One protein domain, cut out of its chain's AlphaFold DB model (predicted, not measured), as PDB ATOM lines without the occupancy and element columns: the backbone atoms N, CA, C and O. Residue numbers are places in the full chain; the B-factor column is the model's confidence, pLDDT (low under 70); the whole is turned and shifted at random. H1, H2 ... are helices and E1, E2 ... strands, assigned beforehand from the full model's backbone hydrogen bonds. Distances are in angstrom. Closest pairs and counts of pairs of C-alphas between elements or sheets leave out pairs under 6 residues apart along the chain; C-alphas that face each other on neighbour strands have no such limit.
ATOM      1  N   GLY A   9     -23.364  -1.566  47.802       53.62
ATOM      2  CA  GLY A   9     -23.172  -0.794  46.564       53.62
ATOM      3  C   GLY A   9     -21.768  -0.194  46.377       53.62
ATOM      4  O   GLY A   9     -21.533   0.500  45.379       53.62
ATOM      5  N   ALA A  10     -20.861  -0.444  47.329       54.84
ATOM      6  CA  ALA A  10     -19.452  -0.072  47.301       54.84
ATOM      7  C   ALA A  10     -18.520  -1.198  46.798       54.84
ATOM      8  O   ALA A  10     -17.381  -0.905  46.441       54.84
ATOM      9  N   PHE A  11     -18.982  -2.457  46.724       61.72
ATOM     10  CA  PHE A  11     -18.177  -3.570  46.189       61.72
ATOM     11  C   PHE A  11     -18.193  -3.655  44.660       61.72
ATOM     12  O   PHE A  11     -17.254  -4.190  44.077       61.72
ATOM     13  N   THR A  12     -19.205  -3.086  43.995       70.31
ATOM     14  CA  THR A  12     -19.181  -2.880  42.539       70.31
ATOM     15  C   THR A  12     -18.052  -1.899  42.193       70.31
ATOM     16  O   THR A  12     -18.133  -0.741  42.620       70.31
ATOM     17  N   PRO A  13     -17.015  -2.298  41.428       73.44
ATOM     18  CA  PRO A  13     -15.877  -1.428  41.152       73.44
ATOM     19  C   PRO A  13     -16.297  -0.146  40.427       73.44
ATOM     20  O   PRO A  13     -16.971  -0.189  39.399       73.44
ATOM     21  N   ARG A  14     -15.872   1.008  40.950       81.12
ATOM     22  CA  ARG A  14     -16.067   2.319  40.316       81.12
ATOM     23  C   ARG A  14     -14.710   2.881  39.920       81.12
ATOM     24  O   ARG A  14     -13.929   3.272  40.783       81.12
ATOM     25  N   GLN A  15     -14.442   2.916  38.619       84.44
ATOM     26  CA  GLN A  15     -13.185   3.392  38.051       84.44
ATOM     27  C   GLN A  15     -13.431   4.383  36.910       84.44
ATOM     28  O   GLN A  15     -14.478   4.348  36.267       84.44
ATOM     29  N   LEU A  16     -12.457   5.257  36.660       85.81
ATOM     30  CA  LEU A  16     -12.429   6.118  35.478       85.81
ATOM     31  C   LEU A  16     -11.656   5.428  34.342       85.81
ATOM     32  O   LEU A  16     -10.770   4.601  34.587       85.81
ATOM     33  N   HIS A  17     -11.971   5.799  33.101       84.88
ATOM     34  CA  HIS A  17     -11.215   5.376  31.921       84.88
ATOM     35  C   HIS A  17      -9.776   5.912  31.986       84.88
ATOM     36  O   HIS A  17      -9.552   7.015  32.490       84.88
ATOM     37  N   SER A  18      -8.806   5.167  31.440       89.38
ATOM     38  CA  SER A  18      -7.389   5.571  31.442       89.38
ATOM     39  C   SER A  18      -7.190   6.966  30.845       89.38
ATOM     40  O   SER A  18      -6.628   7.821  31.519       89.38
ATOM     41  N   ARG A  19      -7.788   7.247  29.675       84.38
ATOM     42  CA  ARG A  19      -7.748   8.568  29.015       84.38
ATOM     43  C   ARG A  19      -8.225   9.719  29.919       84.38
ATOM     44  O   ARG A  19      -7.667  10.810  29.871       84.38
ATOM     45  N   THR A  20      -9.214   9.488  30.788       86.38
ATOM     46  CA  THR A  20      -9.671  10.484  31.777       86.38
ATOM     47  C   THR A  20      -8.645  10.699  32.890       86.38
ATOM     48  O   THR A  20      -8.483  11.817  33.369       86.38
ATOM     49  N   ILE A  21      -7.961   9.637  33.321       90.12
ATOM     50  CA  ILE A  21      -6.936   9.706  34.368       90.12
ATOM     51  C   ILE A  21      -5.667  10.383  33.844       90.12
ATOM     52  O   ILE A  21      -5.144  11.256  34.528       90.12
ATOM     53  N   ASP A  22      -5.218  10.040  32.639       89.19
ATOM     54  CA  ASP A  22      -4.048  10.654  32.003       89.19
ATOM     55  C   ASP A  22      -4.256  12.165  31.795       89.19
ATOM     56  O   ASP A  22      -3.444  12.964  32.266       89.19
ATOM     57  N   GLY A  23      -5.421  12.582  31.282       84.44
ATOM     58  CA  GLY A  23      -5.784  14.002  31.197       84.44
ATOM     59  C   GLY A  23      -5.846  14.713  32.561       84.44
ATOM     60  O   GLY A  23      -5.392  15.848  32.688       84.44
ATOM     61  N   LEU A  24      -6.329  14.048  33.621       85.56
ATOM     62  CA  LEU A  24      -6.298  14.584  34.995       85.56
ATOM     63  C   LEU A  24      -4.884  14.642  35.600       85.56
ATOM     64  O   LEU A  24      -4.653  15.401  36.543       85.56
ATOM     65  N   LEU A  25      -3.938  13.864  35.074       86.00
ATOM     66  CA  LEU A  25      -2.512  13.953  35.390       86.00
ATOM     67  C   LEU A  25      -1.764  14.929  34.462       86.00
ATOM     68  O   LEU A  25      -0.557  15.096  34.633       86.00
ATOM     69  N   ASN A  26      -2.448  15.588  33.515       84.25
ATOM     70  CA  ASN A  26      -1.836  16.397  32.453       84.25
ATOM     71  C   ASN A  26      -0.741  15.594  31.716       84.25
ATOM     72  O   ASN A  26       0.403  16.033  31.607       84.25
ATOM     73  N   ASP A  27      -1.076  14.351  31.355       86.56
ATOM     74  CA  ASP A  27      -0.209  13.348  30.721       86.56
ATOM     75  C   ASP A  27       1.106  13.057  31.479       86.56
ATOM     76  O   ASP A  27       2.057  12.477  30.950       86.56
ATOM     77  N   THR A  28       1.162  13.408  32.772       88.81
ATOM     78  CA  THR A  28       2.291  13.076  33.645       88.81
ATOM     79  C   THR A  28       2.300  11.577  33.926       88.81
ATOM     80  O   THR A  28       1.462  11.070  34.674       88.81
ATOM     81  N   SER A  29       3.312  10.896  33.384       92.00
ATOM     82  CA  SER A  29       3.678   9.504  33.678       92.00
ATOM     83  C   SER A  29       3.387   9.099  35.134       92.00
ATOM     84  O   SER A  29       3.992   9.661  36.056       92.00
ATOM     85  N   PRO A  30       2.513   8.101  35.386       92.31
ATOM     86  CA  PRO A  30       2.213   7.648  36.744       92.31
ATOM     87  C   PRO A  30       3.435   7.139  37.528       92.31
ATOM     88  O   PRO A  30       3.423   7.175  38.759       92.31
ATOM     89  N   ALA A  31       4.503   6.704  36.846       92.94
ATOM     90  CA  ALA A  31       5.777   6.352  37.481       92.94
ATOM     91  C   ALA A  31       6.570   7.580  37.992       92.94
ATOM     92  O   ALA A  31       7.364   7.456  38.922       92.94
ATOM     93  N   ALA A  32       6.329   8.775  37.438       92.31
ATOM     94  CA  ALA A  32       6.975  10.029  37.841       92.31
ATOM     95  C   ALA A  32       6.280  10.743  39.023       92.31
ATOM     96  O   ALA A  32       6.761  11.775  39.501       92.31
ATOM     97  N   LEU A  33       5.151  10.223  39.525       90.38
ATOM     98  CA  LEU A  33       4.397  10.854  40.610       90.38
ATOM     99  C   LEU A  33       5.182  10.828  41.933       90.38
ATOM    100  O   LEU A  33       5.407   9.774  42.532       90.38
ATOM    101  N   THR A  34       5.539  12.010  42.453       89.12
ATOM    102  CA  THR A  34       6.292  12.146  43.720       89.12
ATOM    103  C   THR A  34       5.583  11.537  44.920       89.12
ATOM    104  O   THR A  34       6.248  11.116  45.866       89.12
ATOM    105  N   ASP A  35       4.258  11.461  44.857       88.75
ATOM    106  CA  ASP A  35       3.391  10.921  45.901       88.75
ATOM    107  C   ASP A  35       2.993   9.462  45.632       88.75
ATOM    108  O   ASP A  35       2.414   8.817  46.500       88.75
ATOM    109  N   GLY A  36       3.317   8.931  44.446       93.00
ATOM    110  CA  GLY A  36       2.916   7.600  44.004       93.00
ATOM    111  C   GLY A  36       1.398   7.420  43.899       93.00
ATOM    112  O   GLY A  36       0.654   8.342  43.559       93.00
ATOM    113  N   ILE A  37       0.955   6.199  44.190       95.31
ATOM    114  CA  ILE A  37      -0.444   5.775  44.236       95.31
ATOM    115  C   ILE A  37      -0.774   5.440  45.693       95.31
ATOM    116  O   ILE A  37      -0.046   4.686  46.339       95.31
ATOM    117  N   ARG A  38      -1.870   5.995  46.214       96.25
ATOM    118  CA  ARG A  38      -2.346   5.784  47.586       96.25
ATOM    119  C   ARG A  38      -3.587   4.893  47.592       96.25
ATOM    120  O   ARG A  38      -4.502   5.082  46.800       96.25
ATOM    121  N   LEU A  39      -3.640   3.965  48.534       96.75
ATOM    122  CA  LEU A  39      -4.759   3.084  48.834       96.75
ATOM    123  C   LEU A  39      -5.197   3.351  50.272       96.75
ATOM    124  O   LEU A  39      -4.400   3.226  51.200       96.75
ATOM    125  N   ARG A  40      -6.473   3.672  50.461       95.56
ATOM    126  CA  ARG A  40      -7.113   3.765  51.772       95.56
ATOM    127  C   ARG A  40      -8.023   2.553  51.927       95.56
ATOM    128  O   ARG A  40      -9.056   2.470  51.263       95.56
ATOM    129  N   ARG A  41      -7.590   1.586  52.736       95.31
ATOM    130  CA  ARG A  41      -8.192   0.248  52.855       95.31
ATOM    131  C   ARG A  41      -8.865   0.085  54.212       95.31
ATOM    132  O   ARG A  41      -8.292   0.512  55.213       95.31
ATOM    133  N   ALA A  42     -10.038  -0.535  54.266       94.19
ATOM    134  CA  ALA A  42     -10.657  -0.893  55.541       94.19
ATOM    135  C   ALA A  42      -9.755  -1.866  56.325       94.19
ATOM    136  O   ALA A  42      -9.228  -2.821  55.757       94.19
ATOM    137  N   ALA A  43      -9.566  -1.609  57.621       94.19
ATOM    138  CA  ALA A  43      -8.757  -2.427  58.532       94.19
ATOM    139  C   ALA A  43      -9.605  -3.217  59.553       94.19
ATOM    140  O   ALA A  43      -9.082  -4.098  60.232       94.19
ATOM    141  N   SER A  44     -10.919  -2.970  59.589       92.88
ATOM    142  CA  SER A  44     -11.920  -3.738  60.335       92.88
ATOM    143  C   SER A  44     -13.145  -4.042  59.459       92.88
ATOM    144  O   SER A  44     -13.432  -3.338  58.489       92.88
ATOM    145  N   THR A  45     -13.862  -5.121  59.780       90.88
ATOM    146  CA  THR A  45     -15.004  -5.646  59.000       90.88
ATOM    147  C   THR A  45     -16.240  -4.741  59.022       90.88
ATOM    148  O   THR A  45     -17.078  -4.831  58.132       90.88
ATOM    149  N   ASP A  46     -16.336  -3.844  59.999       89.50
ATOM    150  CA  ASP A  46     -17.371  -2.814  60.154       89.50
ATOM    151  C   ASP A  46     -17.058  -1.499  59.403       89.50
ATOM    152  O   ASP A  46     -17.912  -0.619  59.323       89.50
ATOM    153  N   GLY A  47     -15.842  -1.346  58.864       88.19
ATOM    154  CA  GLY A  47     -15.386  -0.128  58.190       88.19
ATOM    155  C   GLY A  47     -15.032   1.042  59.120       88.19
ATOM    156  O   GLY A  47     -14.799   2.150  58.627       88.19
ATOM    157  N   THR A  48     -14.971   0.843  60.444       91.81
ATOM    158  CA  THR A  48     -14.632   1.925  61.392       91.81
ATOM    159  C   THR A  48     -13.144   2.280  61.383       91.81
ATOM    160  O   THR A  48     -12.791   3.451  61.529       91.81
ATOM    161  N   THR A  49     -12.260   1.306  61.144       94.94
ATOM    162  CA  THR A  49     -10.802   1.507  61.096       94.94
ATOM    163  C   THR A  49     -10.246   1.385  59.678       94.94
ATOM    164  O   THR A  49     -10.776   0.659  58.835       94.94
ATOM    165  N   TRP A  50      -9.156   2.108  59.405       95.06
ATOM    166  CA  TRP A  50      -8.577   2.250  58.067       95.06
ATOM    167  C   TRP A  50      -7.052   2.174  58.107       95.06
ATOM    168  O   TRP A  50      -6.418   2.687  59.028       95.06
ATOM    169  N   GLN A  51      -6.470   1.578  57.072       96.94
ATOM    170  CA  GLN A  51      -5.043   1.593  56.784       96.94
ATOM    171  C   GLN A  51      -4.781   2.474  55.560       96.94
ATOM    172  O   GLN A  51      -5.456   2.353  54.536       96.94
ATOM    173  N   GLU A  52      -3.750   3.307  55.647       97.00
ATOM    174  CA  GLU A  52      -3.205   4.039  54.506       97.00
ATOM    175  C   GLU A  52      -2.012   3.263  53.937       97.00
ATOM    176  O   GLU A  52      -1.134   2.834  54.684       97.00
ATOM    177  N   SER A  53      -1.962   3.067  52.622       96.88
ATOM    178  CA  SER A  53      -0.871   2.379  51.926       96.88
ATOM    179  C   SER A  53      -0.496   3.152  50.669       96.88
ATOM    180  O   SER A  53      -1.307   3.270  49.757       96.88
ATOM    181  N   THR A  54       0.720   3.686  50.602       96.62
ATOM    182  CA  THR A  54       1.195   4.466  49.447       96.62
ATOM    183  C   THR A  54       2.376   3.758  48.801       96.62
ATOM    184  O   THR A  54       3.280   3.326  49.513       96.62
ATOM    185  N   PHE A  55       2.394   3.638  47.473       97.25
ATOM    186  CA  PHE A  55       3.444   2.933  46.731       97.25
ATOM    187  C   PHE A  55       3.830   3.629  45.420       97.25
ATOM    188  O   PHE A  55       3.054   4.392  44.846       97.25
ATOM    189  N   LYS A  56       5.045   3.357  44.940       96.25
ATOM    190  CA  LYS A  56       5.597   3.852  43.670       96.25
ATOM    191  C   LYS A  56       6.031   2.695  42.781       96.25
ATOM    192  O   LYS A  56       6.479   1.664  43.277       96.25
ATOM    193  N   VAL A  57       5.937   2.897  41.471       95.31
ATOM    194  CA  VAL A  57       6.337   1.935  40.434       95.31
ATOM    195  C   VAL A  57       7.435   2.520  39.552       95.31
ATOM    196  O   VAL A  57       7.494   3.734  39.381       95.31
ATOM    197  N   SER A  58       8.293   1.674  38.978       93.38
ATOM    198  CA  SER A  58       9.307   2.110  38.002       93.38
ATOM    199  C   SER A  58       8.797   2.160  36.558       93.38
ATOM    200  O   SER A  58       9.412   2.822  35.725       93.38
ATOM    201  N   LYS A  59       7.689   1.471  36.248       93.12
ATOM    202  CA  LYS A  59       7.099   1.369  34.902       93.12
ATOM    203  C   LYS A  59       5.626   1.785  34.926       93.12
ATOM    204  O   LYS A  59       4.886   1.347  35.806       93.12
ATOM    205  N   LYS A  60       5.253   2.660  33.985       92.06
ATOM    206  CA  LYS A  60       3.921   3.211  33.638       92.06
ATOM    207  C   LYS A  60       4.158   4.590  33.019       92.06
ATOM    208  O   LYS A  60       4.262   5.571  33.749       92.06
ATOM    209  N   ASN A  61       4.265   4.660  31.694       92.25
ATOM    210  CA  ASN A  61       4.332   5.931  30.958       92.25
ATOM    211  C   ASN A  61       2.961   6.631  30.853       92.25
ATOM    212  O   ASN A  61       2.924   7.854  30.837       92.25
ATOM    213  N   ARG A  62       1.861   5.868  30.858       93.88
ATOM    214  CA  ARG A  62       0.466   6.338  30.952       93.88
ATOM    215  C   ARG A  62      -0.349   5.499  31.944       93.88
ATOM    216  O   ARG A  62       0.170   4.571  32.587       93.88
ATOM    217  N   TRP A  63      -1.638   5.785  32.083       93.88
ATOM    218  CA  TRP A  63      -2.545   4.977  32.873       93.88
ATOM    219  C   TRP A  63      -2.887   3.649  32.184       93.88
ATOM    220  O   TRP A  63      -2.824   3.457  30.970       93.88
ATOM    221  N   SER A  64      -3.176   2.687  33.050       93.31
ATOM    222  CA  SER A  64      -3.491   1.287  32.789       93.31
ATOM    223  C   SER A  64      -3.934   0.711  34.132       93.31
ATOM    224  O   SER A  64      -3.348   1.050  35.168       93.31
ATOM    225  N   TRP A  65      -4.961  -0.132  34.129       91.31
ATOM    226  CA  TRP A  65      -5.481  -0.789  35.333       91.31
ATOM    227  C   TRP A  65      -4.829  -2.158  35.603       91.31
ATOM    228  O   TRP A  65      -5.223  -2.851  36.537       91.31
ATOM    229  N   ALA A  66      -3.798  -2.530  34.834       92.06
ATOM    230  CA  ALA A  66      -3.072  -3.799  34.920       92.06
ATOM    231  C   ALA A  66      -2.181  -3.930  36.177       92.06
ATOM    232  O   ALA A  66      -0.989  -4.209  36.079       92.06
ATOM    233  N   PHE A  67      -2.710  -3.728  37.387       91.88
ATOM    234  CA  PHE A  67      -1.913  -3.824  38.618       91.88
ATOM    235  C   PHE A  67      -1.422  -5.250  38.912       91.88
ATOM    236  O   PHE A  67      -0.342  -5.418  39.466       91.88
ATOM    237  N   SER A  68      -2.115  -6.289  38.449       91.12
ATOM    238  CA  SER A  68      -1.664  -7.688  38.545       91.12
ATOM    239  C   SER A  68      -0.516  -8.057  37.585       91.12
ATOM    240  O   SER A  68       0.002  -9.166  37.678       91.12
ATOM    241  N   SER A  69      -0.047  -7.137  36.730       90.50
ATOM    242  CA  SER A  69       1.072  -7.331  35.779       90.50
ATOM    243  C   SER A  69       2.467  -7.495  36.400       90.50
ATOM    244  O   SER A  69       3.466  -7.507  35.689       90.50
ATOM    245  N   ALA A  70       2.581  -7.571  37.727       89.38
ATOM    246  CA  ALA A  70       3.870  -7.601  38.421       89.38
ATOM    247  C   ALA A  70       4.823  -6.442  38.021       89.38
ATOM    248  O   ALA A  70       6.043  -6.601  37.984       89.38
ATOM    249  N   THR A  71       4.268  -5.246  37.798       93.94
ATOM    250  CA  THR A  71       5.027  -4.007  37.576       93.94
ATOM    251  C   THR A  71       5.948  -3.717  38.780       93.94
ATOM    252  O   THR A  71       5.447  -3.722  39.907       93.94
ATOM    253  N   PRO A  72       7.265  -3.459  38.620       95.06
ATOM    254  CA  PRO A  72       8.175  -3.384  39.766       95.06
ATOM    255  C   PRO A  72       7.880  -2.201  40.696       95.06
ATOM    256  O   PRO A  72       7.714  -1.064  40.242       95.06
ATOM    257  N   VAL A  73       7.841  -2.468  42.005       97.19
ATOM    258  CA  VAL A  73       7.568  -1.463  43.045       97.19
ATOM    259  C   VAL A  73       8.887  -0.959  43.623       97.19
ATOM    260  O   VAL A  73       9.696  -1.728  44.139       97.19
ATOM    261  N   THR A  74       9.119   0.350  43.537       96.81
ATOM    262  CA  THR A  74      10.378   0.976  43.975       96.81
ATOM    263  C   THR A  74      10.380   1.261  45.474       96.81
ATOM    264  O   THR A  74      11.374   1.018  46.155       96.81
ATOM    265  N   SER A  75       9.251   1.727  46.008       97.25
ATOM    266  CA  SER A  75       9.065   2.029  47.430       97.25
ATOM    267  C   SER A  75       7.593   1.954  47.815       97.25
ATOM    268  O   SER A  75       6.741   2.370  47.026       97.25
ATOM    269  N   PHE A  76       7.301   1.542  49.043       97.94
ATOM    270  CA  PHE A  76       5.969   1.613  49.641       97.94
ATOM    271  C   PHE A  76       6.025   2.001  51.125       97.94
ATOM    272  O   PHE A  76       7.057   1.871  51.782       97.94
ATOM    273  N   THR A  77       4.904   2.476  51.665       97.44
ATOM    274  CA  THR A  77       4.729   2.776  53.091       97.44
ATOM    275  C   THR A  77       3.318   2.430  53.553       97.44
ATOM    276  O   THR A  77       2.354   2.664  52.822       97.44
ATOM    277  N   PHE A  78       3.189   1.890  54.767       97.50
ATOM    278  CA  PHE A  78       1.912   1.757  55.470       97.50
ATOM    279  C   PHE A  78       1.825   2.775  56.611       97.50
ATOM    280  O   PHE A  78       2.794   3.002  57.337       97.50
ATOM    281  N   ASN A  79       0.659   3.405  56.757       95.31
ATOM    282  CA  ASN A  79       0.338   4.418  57.769       95.31
ATOM    283  C   ASN A  79       1.358   5.577  57.868       95.31
ATOM    284  O   ASN A  79       1.492   6.214  58.909       95.31
ATOM    285  N   GLY A  80       2.074   5.861  56.773       90.06
ATOM    286  CA  GLY A  80       3.014   6.979  56.634       90.06
ATOM    287  C   GLY A  80       4.392   6.792  57.280       90.06
ATOM    288  O   GLY A  80       5.261   7.630  57.060       90.06
ATOM    289  N   ASN A  81       4.617   5.723  58.054       91.00
ATOM    290  CA  ASN A  81       5.888   5.485  58.751       91.00
ATOM    291  C   ASN A  81       6.430   4.043  58.657       91.00
ATOM    292  O   ASN A  81       7.568   3.801  59.055       91.00
ATOM    293  N   GLN A  82       5.671   3.089  58.108       93.75
ATOM    294  CA  GLN A  82       6.094   1.690  57.977       93.75
ATOM    295  C   GLN A  82       6.566   1.421  56.545       93.75
ATOM    296  O   GLN A  82       5.799   0.969  55.694       93.75
ATOM    297  N   ASN A  83       7.823   1.768  56.274       95.12
ATOM    298  CA  ASN A  83       8.390   1.832  54.925       95.12
ATOM    299  C   ASN A  83       8.993   0.494  54.461       95.12
ATOM    300  O   ASN A  83       9.518  -0.269  55.270       95.12
ATOM    301  N   GLY A  84       8.979   0.249  53.149       96.44
ATOM    302  CA  GLY A  84       9.634  -0.886  52.497       96.44
ATOM    303  C   GLY A  84       9.920  -0.626  51.013       96.44
ATOM    304  O   GLY A  84       9.504   0.390  50.451       96.44
ATOM    305  N   THR A  85      10.655  -1.533  50.373       96.50
ATOM    306  CA  THR A  85      11.086  -1.436  48.968       96.50
ATOM    307  C   THR A  85      10.987  -2.791  48.267       96.50
ATOM    308  O   THR A  85      10.899  -3.835  48.916       96.50
ATOM    309  N   GLY A  86      10.998  -2.779  46.932       93.19
ATOM    310  CA  GLY A  86      10.927  -3.994  46.124       93.19
ATOM    311  C   GLY A  86       9.550  -4.662  46.122       93.19
ATOM    312  O   GLY A  86       8.531  -4.081  46.503       93.19
ATOM    313  N   GLY A  87       9.525  -5.909  45.647       95.12
ATOM    314  CA  GLY A  87       8.288  -6.571  45.245       95.12
ATOM    315  C   GLY A  87       7.733  -5.987  43.942       95.12
ATOM    316  O   GLY A  87       8.426  -5.304  43.185       95.12
ATOM    317  N   THR A  88       6.469  -6.279  43.657       95.19
ATOM    318  CA  THR A  88       5.799  -5.830  42.430       95.19
ATOM    319  C   THR A  88       4.357  -5.443  42.714       95.19
ATOM    320  O   THR A  88       3.819  -5.790  43.759       95.19
ATOM    321  N   SER A  89       3.692  -4.770  41.779       94.44
ATOM    322  CA  SER A  89       2.292  -4.361  41.909       94.44
ATOM    323  C   SER A  89       1.341  -5.540  42.155       94.44
ATOM    324  O   SER A  89       0.336  -5.358  42.830       94.44
ATOM    325  N   ALA A  90       1.702  -6.749  41.701       94.00
ATOM    326  CA  ALA A  90       0.975  -7.983  41.992       94.00
ATOM    327  C   ALA A  90       1.091  -8.414  43.467       94.00
ATOM    328  O   ALA A  90       0.137  -8.964  44.022       94.00
ATOM    329  N   SER A  91       2.244  -8.178  44.110       95.94
ATOM    330  CA  SER A  91       2.452  -8.448  45.536       95.94
ATOM    331  C   SER A  91       3.623  -7.651  46.137       95.94
ATOM    332  O   SER A  91       4.777  -7.829  45.736       95.94
ATOM    333  N   PHE A  92       3.338  -6.835  47.157       97.62
ATOM    334  CA  PHE A  92       4.335  -6.117  47.967       97.62
ATOM    335  C   PHE A  92       3.878  -5.982  49.433       97.62
ATOM    336  O   PHE A  92       2.688  -6.106  49.735       97.62
ATOM    337  N   GLY A  93       4.803  -5.761  50.372       97.50
ATOM    338  CA  GLY A  93       4.467  -5.577  51.790       97.50
ATOM    339  C   GLY A  93       5.582  -5.913  52.780       97.50
ATOM    340  O   GLY A  93       6.692  -6.256  52.383       97.50
ATOM    341  N   LEU A  94       5.260  -5.820  54.075       97.38
ATOM    342  CA  LEU A  94       6.163  -6.074  55.208       97.38
ATOM    343  C   LEU A  94       5.909  -7.418  55.912       97.38
ATOM    344  O   LEU A  94       6.809  -7.950  56.552       97.38
ATOM    345  N   ASP A  95       4.692  -7.961  55.827       95.75
ATOM    346  CA  ASP A  95       4.325  -9.258  56.409       95.75
ATOM    347  C   ASP A  95       3.200  -9.939  55.606       95.75
ATOM    348  O   ASP A  95       2.868  -9.503  54.503       95.75
ATOM    349  N   ASN A  96       2.632 -11.031  56.131       95.69
ATOM    350  CA  ASN A  96       1.513 -11.763  55.524       95.69
ATOM    351  C   ASN A  96       0.153 -11.470  56.191       95.69
ATOM    352  O   ASN A  96      -0.809 -12.206  55.973       95.69
ATOM    353  N   THR A  97       0.052 -10.400  56.980       95.06
ATOM    354  CA  THR A  97      -1.167  -9.951  57.669       95.06
ATOM    355  C   THR A  97      -1.785  -8.757  56.919       95.06
ATOM    356  O   THR A  97      -1.952  -8.813  55.699       95.06
ATOM    357  N   LEU A  98      -2.126  -7.667  57.612       94.06
ATOM    358  CA  LEU A  98      -2.675  -6.447  57.021       94.06
ATOM    359  C   LEU A  98      -1.619  -5.616  56.267       94.06
ATOM    360  O   LEU A  98      -1.976  -4.772  55.448       94.06
ATOM    361  N   ARG A  99      -0.313  -5.821  56.493       96.50
ATOM    362  CA  ARG A  99       0.763  -5.023  55.861       96.50
ATOM    363  C   ARG A  99       1.269  -5.651  54.562       96.50
ATOM    364  O   ARG A  99       2.465  -5.660  54.276       96.50
ATOM    365  N   ARG A 100       0.328  -6.163  53.767       97.25
ATOM    366  CA  ARG A 100       0.519  -6.712  52.421       97.25
ATOM    367  C   ARG A 100      -0.501  -6.095  51.472       97.25
ATOM    368  O   ARG A 100      -1.653  -5.901  51.860       97.25
ATOM    369  N   VAL A 101      -0.089  -5.830  50.242       97.38
ATOM    370  CA  VAL A 101      -0.970  -5.581  49.099       97.38
ATOM    371  C   VAL A 101      -0.780  -6.739  48.128       97.38
ATOM    372  O   VAL A 101       0.352  -7.066  47.771       97.38
ATOM    373  N   ILE A 102      -1.877  -7.383  47.736       95.44
ATOM    374  CA  ILE A 102      -1.913  -8.428  46.710       95.44
ATOM    375  C   ILE A 102      -3.005  -8.057  45.704       95.44
ATOM    376  O   ILE A 102      -4.139  -7.812  46.110       95.44
ATOM    377  N   THR A 103      -2.670  -8.029  44.414       93.88
ATOM    378  CA  THR A 103      -3.638  -7.762  43.329       93.88
ATOM    379  C   THR A 103      -3.758  -8.911  42.329       93.88
ATOM    380  O   THR A 103      -4.588  -8.852  41.425       93.88
ATOM    381  N   SER A 104      -2.940  -9.959  42.470       88.69
ATOM    382  CA  SER A 104      -3.095 -11.216  41.735       88.69
ATOM    383  C   SER A 104      -4.348 -11.962  42.199       88.69
ATOM    384  O   SER A 104      -4.417 -12.391  43.356       88.69
ATOM    385  N   GLU A 105      -5.299 -12.136  41.284       85.06
ATOM    386  CA  GLU A 105      -6.493 -12.964  41.466       85.06
ATOM    387  C   GLU A 105      -6.141 -14.428  41.758       85.06
ATOM    388  O   GLU A 105      -5.179 -14.971  41.214       85.06
ATOM    389  N   ASN A 106      -6.915 -15.077  42.630       85.69
ATOM    390  CA  ASN A 106      -6.841 -16.522  42.846       85.69
ATOM    391  C   ASN A 106      -8.122 -17.087  43.489       85.69
ATOM    392  O   ASN A 106      -9.013 -16.351  43.922       85.69
ATOM    393  N   GLN A 107      -8.194 -18.416  43.601       84.62
ATOM    394  CA  GLN A 107      -9.351 -19.145  44.130       84.62
ATOM    395  C   GLN A 107      -9.776 -18.717  45.551       84.62
ATOM    396  O   GLN A 107     -10.970 -18.719  45.841       84.62
ATOM    397  N   ASN A 108      -8.850 -18.290  46.424       81.31
ATOM    398  CA  ASN A 108      -9.187 -17.818  47.782       81.31
ATOM    399  C   ASN A 108     -10.059 -16.545  47.777       81.31
ATOM    400  O   ASN A 108     -10.800 -16.277  48.722       81.31
ATOM    401  N   GLN A 109      -9.983 -15.772  46.695       83.62
ATOM    402  CA  GLN A 109     -10.739 -14.541  46.474       83.62
ATOM    403  C   GLN A 109     -11.982 -14.788  45.603       83.62
ATOM    404  O   GLN A 109     -12.584 -13.832  45.124       83.62
ATOM    405  N   SER A 110     -12.339 -16.049  45.323       82.94
ATOM    406  CA  SER A 110     -13.301 -16.425  44.273       82.94
ATOM    407  C   SER A 110     -12.987 -15.795  42.905       82.94
ATOM    408  O   SER A 110     -13.898 -15.522  42.129       82.94
ATOM    409  N   TRP A 111     -11.699 -15.562  42.614       84.62
ATOM    410  CA  TRP A 111     -11.197 -14.859  41.422       84.62
ATOM    411  C   TRP A 111     -11.611 -13.378  41.298       84.62
ATOM    412  O   TRP A 111     -11.430 -12.777  40.241       84.62
ATOM    413  N   TYR A 112     -12.105 -12.744  42.368       82.25
ATOM    414  CA  TYR A 112     -12.311 -11.294  42.383       82.25
ATOM    415  C   TYR A 112     -10.976 -10.536  42.470       82.25
ATOM    416  O   TYR A 112     -10.153 -10.786  43.352       82.25
ATOM    417  N   GLN A 113     -10.789  -9.563  41.576       82.19
ATOM    418  CA  GLN A 113      -9.649  -8.644  41.589       82.19
ATOM    419  C   GLN A 113      -9.823  -7.540  42.648       82.19
ATOM    420  O   GLN A 113     -10.936  -7.098  42.931       82.19
ATOM    421  N   GLY A 114      -8.715  -7.046  43.208       88.56
ATOM    422  CA  GLY A 114      -8.726  -5.938  44.164       88.56
ATOM    423  C   GLY A 114      -7.384  -5.736  44.866       88.56
ATOM    424  O   GLY A 114      -6.335  -6.021  44.297       88.56
ATOM    425  N   TRP A 115      -7.417  -5.232  46.102       93.31
ATOM    426  CA  TRP A 115      -6.233  -4.815  46.869       93.31
ATOM    427  C   TRP A 115      -6.093  -5.616  48.171       93.31
ATOM    428  O   TRP A 115      -6.088  -5.053  49.271       93.31
ATOM    429  N   ALA A 116      -6.036  -6.941  48.046       94.69
ATOM    430  CA  ALA A 116      -6.120  -7.887  49.152       94.69
ATOM    431  C   ALA A 116      -4.991  -7.751  50.189       94.69
ATOM    432  O   ALA A 116      -3.895  -7.244  49.915       94.69
ATOM    433  N   PHE A 117      -5.276  -8.235  51.396       96.19
ATOM    434  CA  PHE A 117      -4.287  -8.450  52.454       96.19
ATOM    435  C   PHE A 117      -3.527  -9.780  52.258       96.19
ATOM    436  O   PHE A 117      -3.701 -10.476  51.260       96.19
ATOM    437  N   GLY A 118      -2.636 -10.133  53.189       95.62
ATOM    438  CA  GLY A 118      -1.836 -11.357  53.107       95.62
ATOM    439  C   GLY A 118      -2.577 -12.631  53.538       95.62
ATOM    440  O   GLY A 118      -3.729 -12.611  53.975       95.62
ATOM    441  N   SER A 119      -1.901 -13.777  53.426       94.81
ATOM    442  CA  SER A 119      -2.465 -15.112  53.694       94.81
ATOM    443  C   SER A 119      -2.838 -15.384  55.160       94.81
ATOM    444  O   SER A 119      -3.612 -16.304  55.427       94.81
ATOM    445  N   GLN A 120      -2.338 -14.593  56.111       95.69
ATOM    446  CA  GLN A 120      -2.658 -14.689  57.542       95.69
ATOM    447  C   GLN A 120      -3.771 -13.719  57.973       95.69
ATOM    448  O   GLN A 120      -4.343 -13.898  59.044       95.69
ATOM    449  N   ALA A 121      -4.129 -12.728  57.149       94.69
ATOM    450  CA  ALA A 121      -5.319 -11.909  57.384       94.69
ATOM    451  C   ALA A 121      -6.607 -12.723  57.149       94.69
ATOM    452  O   ALA A 121      -6.598 -13.722  56.425       94.69
ATOM    453  N   ARG A 122      -7.721 -12.299  57.755       92.50
ATOM    454  CA  ARG A 122      -9.043 -12.935  57.635       92.50
ATOM    455  C   ARG A 122     -10.118 -11.892  57.347       92.50
ATOM    456  O   ARG A 122      -9.953 -10.724  57.694       92.50
ATOM    457  N   GLY A 123     -11.189 -12.329  56.696       90.38
ATOM    458  CA  GLY A 123     -12.385 -11.539  56.423       90.38
ATOM    459  C   GLY A 123     -13.642 -12.293  56.844       90.38
ATOM    460  O   GLY A 123     -13.573 -13.323  57.519       90.38
ATOM    461  N   VAL A 124     -14.797 -11.779  56.431       89.56
ATOM    462  CA  VAL A 124     -16.102 -12.411  56.656       89.56
ATOM    463  C   VAL A 124     -16.838 -12.499  55.326       89.56
ATOM    464  O   VAL A 124     -16.928 -11.504  54.605       89.56
ATOM    465  N   ASN A 125     -17.419 -13.663  55.023       87.75
ATOM    466  CA  ASN A 125     -18.332 -13.809  53.892       87.75
ATOM    467  C   ASN A 125     -19.709 -13.223  54.255       87.75
ATOM    468  O   ASN A 125     -20.654 -13.943  54.564       87.75
ATOM    469  N   SER A 126     -19.788 -11.893  54.291       84.69
ATOM    470  CA  SER A 126     -21.023 -11.132  54.470       84.69
ATOM    471  C   SER A 126     -21.057  -9.981  53.477       84.69
ATOM    472  O   SER A 126     -20.059  -9.285  53.294       84.69
ATOM    473  N   ALA A 127     -22.237  -9.728  52.912       78.44
ATOM    474  CA  ALA A 127     -22.508  -8.586  52.046       78.44
ATOM    475  C   ALA A 127     -22.285  -7.226  52.750       78.44
ATOM    476  O   ALA A 127     -22.092  -6.211  52.086       78.44
ATOM    477  N   THR A 128     -22.286  -7.188  54.087       82.94
ATOM    478  CA  THR A 128     -22.015  -5.979  54.887       82.94
ATOM    479  C   THR A 128     -20.560  -5.837  55.343       82.94
ATOM    480  O   THR A 128     -20.228  -4.822  55.951       82.94
ATOM    481  N   SER A 129     -19.684  -6.817  55.078       87.25
ATOM    482  CA  SER A 129     -18.308  -6.795  55.591       87.25
ATOM    483  C   SER A 129     -17.381  -5.940  54.731       87.25
ATOM    484  O   SER A 129     -17.074  -6.298  53.597       87.25
ATOM    485  N   TYR A 130     -16.821  -4.876  55.308       90.44
ATOM    486  CA  TYR A 130     -15.771  -4.061  54.685       90.44
ATOM    487  C   TYR A 130     -14.445  -4.820  54.477       90.44
ATOM    488  O   TYR A 130     -13.549  -4.301  53.812       90.44
ATOM    489  N   ILE A 131     -14.315  -6.047  54.998       91.81
ATOM    490  CA  ILE A 131     -13.234  -6.990  54.677       91.81
ATOM    491  C   ILE A 131     -13.873  -8.333  54.301       91.81
ATOM    492  O   ILE A 131     -14.265  -9.120  55.171       91.81
ATOM    493  N   TRP A 132     -14.014  -8.587  53.001       90.50
ATOM    494  CA  TRP A 132     -14.675  -9.780  52.477       90.50
ATOM    495  C   TRP A 132     -13.686 -10.929  52.231       90.50
ATOM    496  O   TRP A 132     -12.537 -10.713  51.838       90.50
ATOM    497  N   SER A 133     -14.137 -12.166  52.424       89.12
ATOM    498  CA  SER A 133     -13.442 -13.384  51.984       89.12
ATOM    499  C   SER A 133     -14.447 -14.482  51.644       89.12
ATOM    500  O   SER A 133     -15.550 -14.500  52.189       89.12
ATOM    501  N   ALA A 134     -14.061 -15.436  50.789       85.31
ATOM    502  CA  ALA A 134     -14.933 -16.542  50.380       85.31
ATOM    503  C   ALA A 134     -15.389 -17.428  51.562       85.31
ATOM    504  O   ALA A 134     -16.500 -17.959  51.561       85.31
ATOM    505  N   SER A 135     -14.565 -17.545  52.607       85.25
ATOM    506  CA  SER A 135     -14.946 -18.115  53.904       85.25
ATOM    507  C   SER A 135     -14.212 -17.414  55.055       85.25
ATOM    508  O   SER A 135     -13.265 -16.657  54.825       85.25
ATOM    509  N   ALA A 136     -14.613 -17.692  56.298       81.88
ATOM    510  CA  ALA A 136     -13.977 -17.146  57.501       81.88
ATOM    511  C   ALA A 136     -12.569 -17.717  57.792       81.88
ATOM    512  O   ALA A 136     -11.815 -17.120  58.558       81.88
ATOM    513  N   THR A 137     -12.190 -18.858  57.201       86.12
ATOM    514  CA  THR A 137     -10.852 -19.469  57.370       86.12
ATOM    515  C   THR A 137      -9.895 -19.122  56.227       86.12
ATOM    516  O   THR A 137      -8.678 -19.234  56.393       86.12
ATOM    517  N   THR A 138     -10.432 -18.675  55.090       87.81
ATOM    518  CA  THR A 138      -9.690 -18.318  53.877       87.81
ATOM    519  C   THR A 138      -8.813 -17.076  54.091       87.81
ATOM    520  O   THR A 138      -9.248 -16.076  54.663       87.81
ATOM    521  N   GLY A 139      -7.557 -17.146  53.636       91.56
ATOM    522  CA  GLY A 139      -6.610 -16.025  53.665       91.56
ATOM    523  C   GLY A 139      -6.753 -15.075  52.471       91.56
ATOM    524  O   GLY A 139      -7.551 -15.312  51.573       91.56
ATOM    525  N   GLN A 140      -5.935 -14.017  52.444       93.94
ATOM    526  CA  GLN A 140      -5.952 -12.977  51.401       93.94
ATOM    527  C   GLN A 140      -7.324 -12.292  51.186       93.94
ATOM    528  O   GLN A 140      -7.763 -12.150  50.040       93.94
ATOM    529  N   PRO A 141      -8.011 -11.850  52.258       92.94
ATOM    530  CA  PRO A 141      -9.293 -11.162  52.143       92.94
ATOM    531  C   PRO A 141      -9.169  -9.842  51.371       92.94
ATOM    532  O   PRO A 141      -8.123  -9.183  51.393       92.94
ATOM    533  N   LEU A 142     -10.268  -9.436  50.737       91.75
ATOM    534  CA  LEU A 142     -10.411  -8.197  49.978       91.75
ATOM    535  C   LEU A 142     -11.009  -7.094  50.872       91.75
ATOM    536  O   LEU A 142     -12.202  -7.149  51.186       91.75
ATOM    537  N   PRO A 143     -10.225  -6.084  51.293       92.88
ATOM    538  CA  PRO A 143     -10.769  -4.908  51.953       92.88
ATOM    539  C   PRO A 143     -11.436  -3.974  50.942       92.88
ATOM    540  O   PRO A 143     -10.894  -3.718  49.860       92.88
ATOM    541  N   PHE A 144     -12.552  -3.362  51.338       90.19
ATOM    542  CA  PHE A 144     -13.048  -2.176  50.654       90.19
ATOM    543  C   PHE A 144     -11.932  -1.121  50.607       90.19
ATOM    544  O   PHE A 144     -11.306  -0.805  51.624       90.19
ATOM    545  N   THR A 145     -11.647  -0.619  49.405       91.31
ATOM    546  CA  THR A 145     -10.449   0.173  49.122       91.31
ATOM    547  C   THR A 145     -10.786   1.371  48.249       91.31
ATOM    548  O   THR A 145     -11.295   1.221  47.141       91.31
ATOM    549  N   GLN A 146     -10.424   2.563  48.718       91.19
ATOM    550  CA  GLN A 146     -10.426   3.787  47.923       91.19
ATOM    551  C   GLN A 146      -9.007   4.020  47.382       91.19
ATOM    552  O   GLN A 146      -8.065   4.151  48.165       91.19
ATOM    553  N   MET A 147      -8.839   4.067  46.058       91.75
ATOM    554  CA  MET A 147      -7.565   4.435  45.432       91.75
ATOM    555  C   MET A 147      -7.539   5.941  45.151       91.75
ATOM    556  O   MET A 147      -8.478   6.488  44.577       91.75
ATOM    557  N   PHE A 148      -6.438   6.596  45.511       90.94
ATOM    558  CA  PHE A 148      -6.181   8.008  45.268       90.94
ATOM    559  C   PHE A 148      -4.863   8.195  44.512       90.94
ATOM    560  O   PHE A 148      -3.825   7.633  44.865       90.94
ATOM    561  N   ILE A 149      -4.909   9.067  43.516       90.12
ATOM    562  CA  ILE A 149      -3.758   9.701  42.868       90.12
ATOM    563  C   ILE A 149      -3.882  11.210  43.099       90.12
ATOM    564  O   ILE A 149      -4.992  11.704  43.312       90.12
ATOM    565  N   ARG A 150      -2.768  11.949  43.084       82.06
ATOM    566  CA  ARG A 150      -2.780  13.409  43.268       82.06
ATOM    567  C   ARG A 150      -2.430  14.125  41.955       82.06
ATOM    568  O   ARG A 150      -1.245  14.236  41.641       82.06
ATOM    569  N   PRO A 151      -3.423  14.655  41.216       69.56
ATOM    570  CA  PRO A 151      -3.191  15.678  40.202       69.56
ATOM    571  C   PRO A 151      -2.354  16.833  40.761       69.56
ATOM    572  O   PRO A 151      -2.647  17.346  41.842       69.56
ATOM    573  N   ARG A 152      -1.340  17.286  40.017       64.12
ATOM    574  CA  ARG A 152      -0.512  18.459  40.370       64.12
ATOM    575  C   ARG A 152      -1.099  19.786  39.855       64.12
ATOM    576  O   ARG A 152      -0.385  20.767  39.654       64.12
ATOM    577  N   LEU A 153      -2.416  19.813  39.668       65.00
ATOM    578  CA  LEU A 153      -3.192  20.960  39.208       65.00
ATOM    579  C   LEU A 153      -3.505  21.901  40.385       65.00
ATOM    580  O   LEU A 153      -4.586  21.859  40.967       65.00
ATOM    581  N   LEU A 154      -2.536  22.744  40.753       66.81
ATOM    582  CA  LEU A 154      -2.795  23.912  41.603       66.81
ATOM    583  C   LEU A 154      -3.533  24.981  40.789       66.81
ATOM    584  O   LEU A 154      -3.252  25.144  39.606       66.81
TER     585      LEU A 154
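This is residues 9 to 154 of the 946 residues of an uncharacterized protein of Arthrobacter sp. 7749 (UniProt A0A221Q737). Little regular structure: a twisted five-strand wall has the small E5-E6 hairpin and part of stretch 103 to 144 over one face, with H1 beyond its end. The 146 printed residues, mostly strand by class, hold 40 in named elements, H1 then E1 to E7. The antiparallel sheet runs E4 E3 E2 E1 E7; the whole is compact, radius of gyration of the C-alphas 14.9 A, spans 43 by 32 by 27 A.

H1, residues 18 to 24, begins at C-alpha (-7.389, 5.571, 31.442). E1 is 37 to 42, 16.6 A; E2 50 to 57, 23.1 A; E3 73 to 78, 14.0 A; E4 82 to 84; E5 91 to 93; E6 100 to 102; E7 145 to 148, ending at (-6.181, 8.008, 45.268).

H1, every O i to N i+4 pair within hydrogen-bond range, is not on the sheet. E1 to E4 form a meander, successive antiparallel neighbours: N 39 to O 53, 2.7 A; N 54 to O 77, 2.9 A; N 76 to O 84, 2.9 A. E7 neighbours E1: N 40 to O 146, 2.8 A. E5 and E6 form a hairpin: N 101 to O 92, 2.8 A. The closest C-alphas of E3 and E5, Val 73 and Phe 92, are 7.5 A apart.

The printed part has no cut. H1 to E1, E2 to E3 and E6 to E7 are long links. Residues 9 to 11 and 151 to 154 have pLDDT under 70.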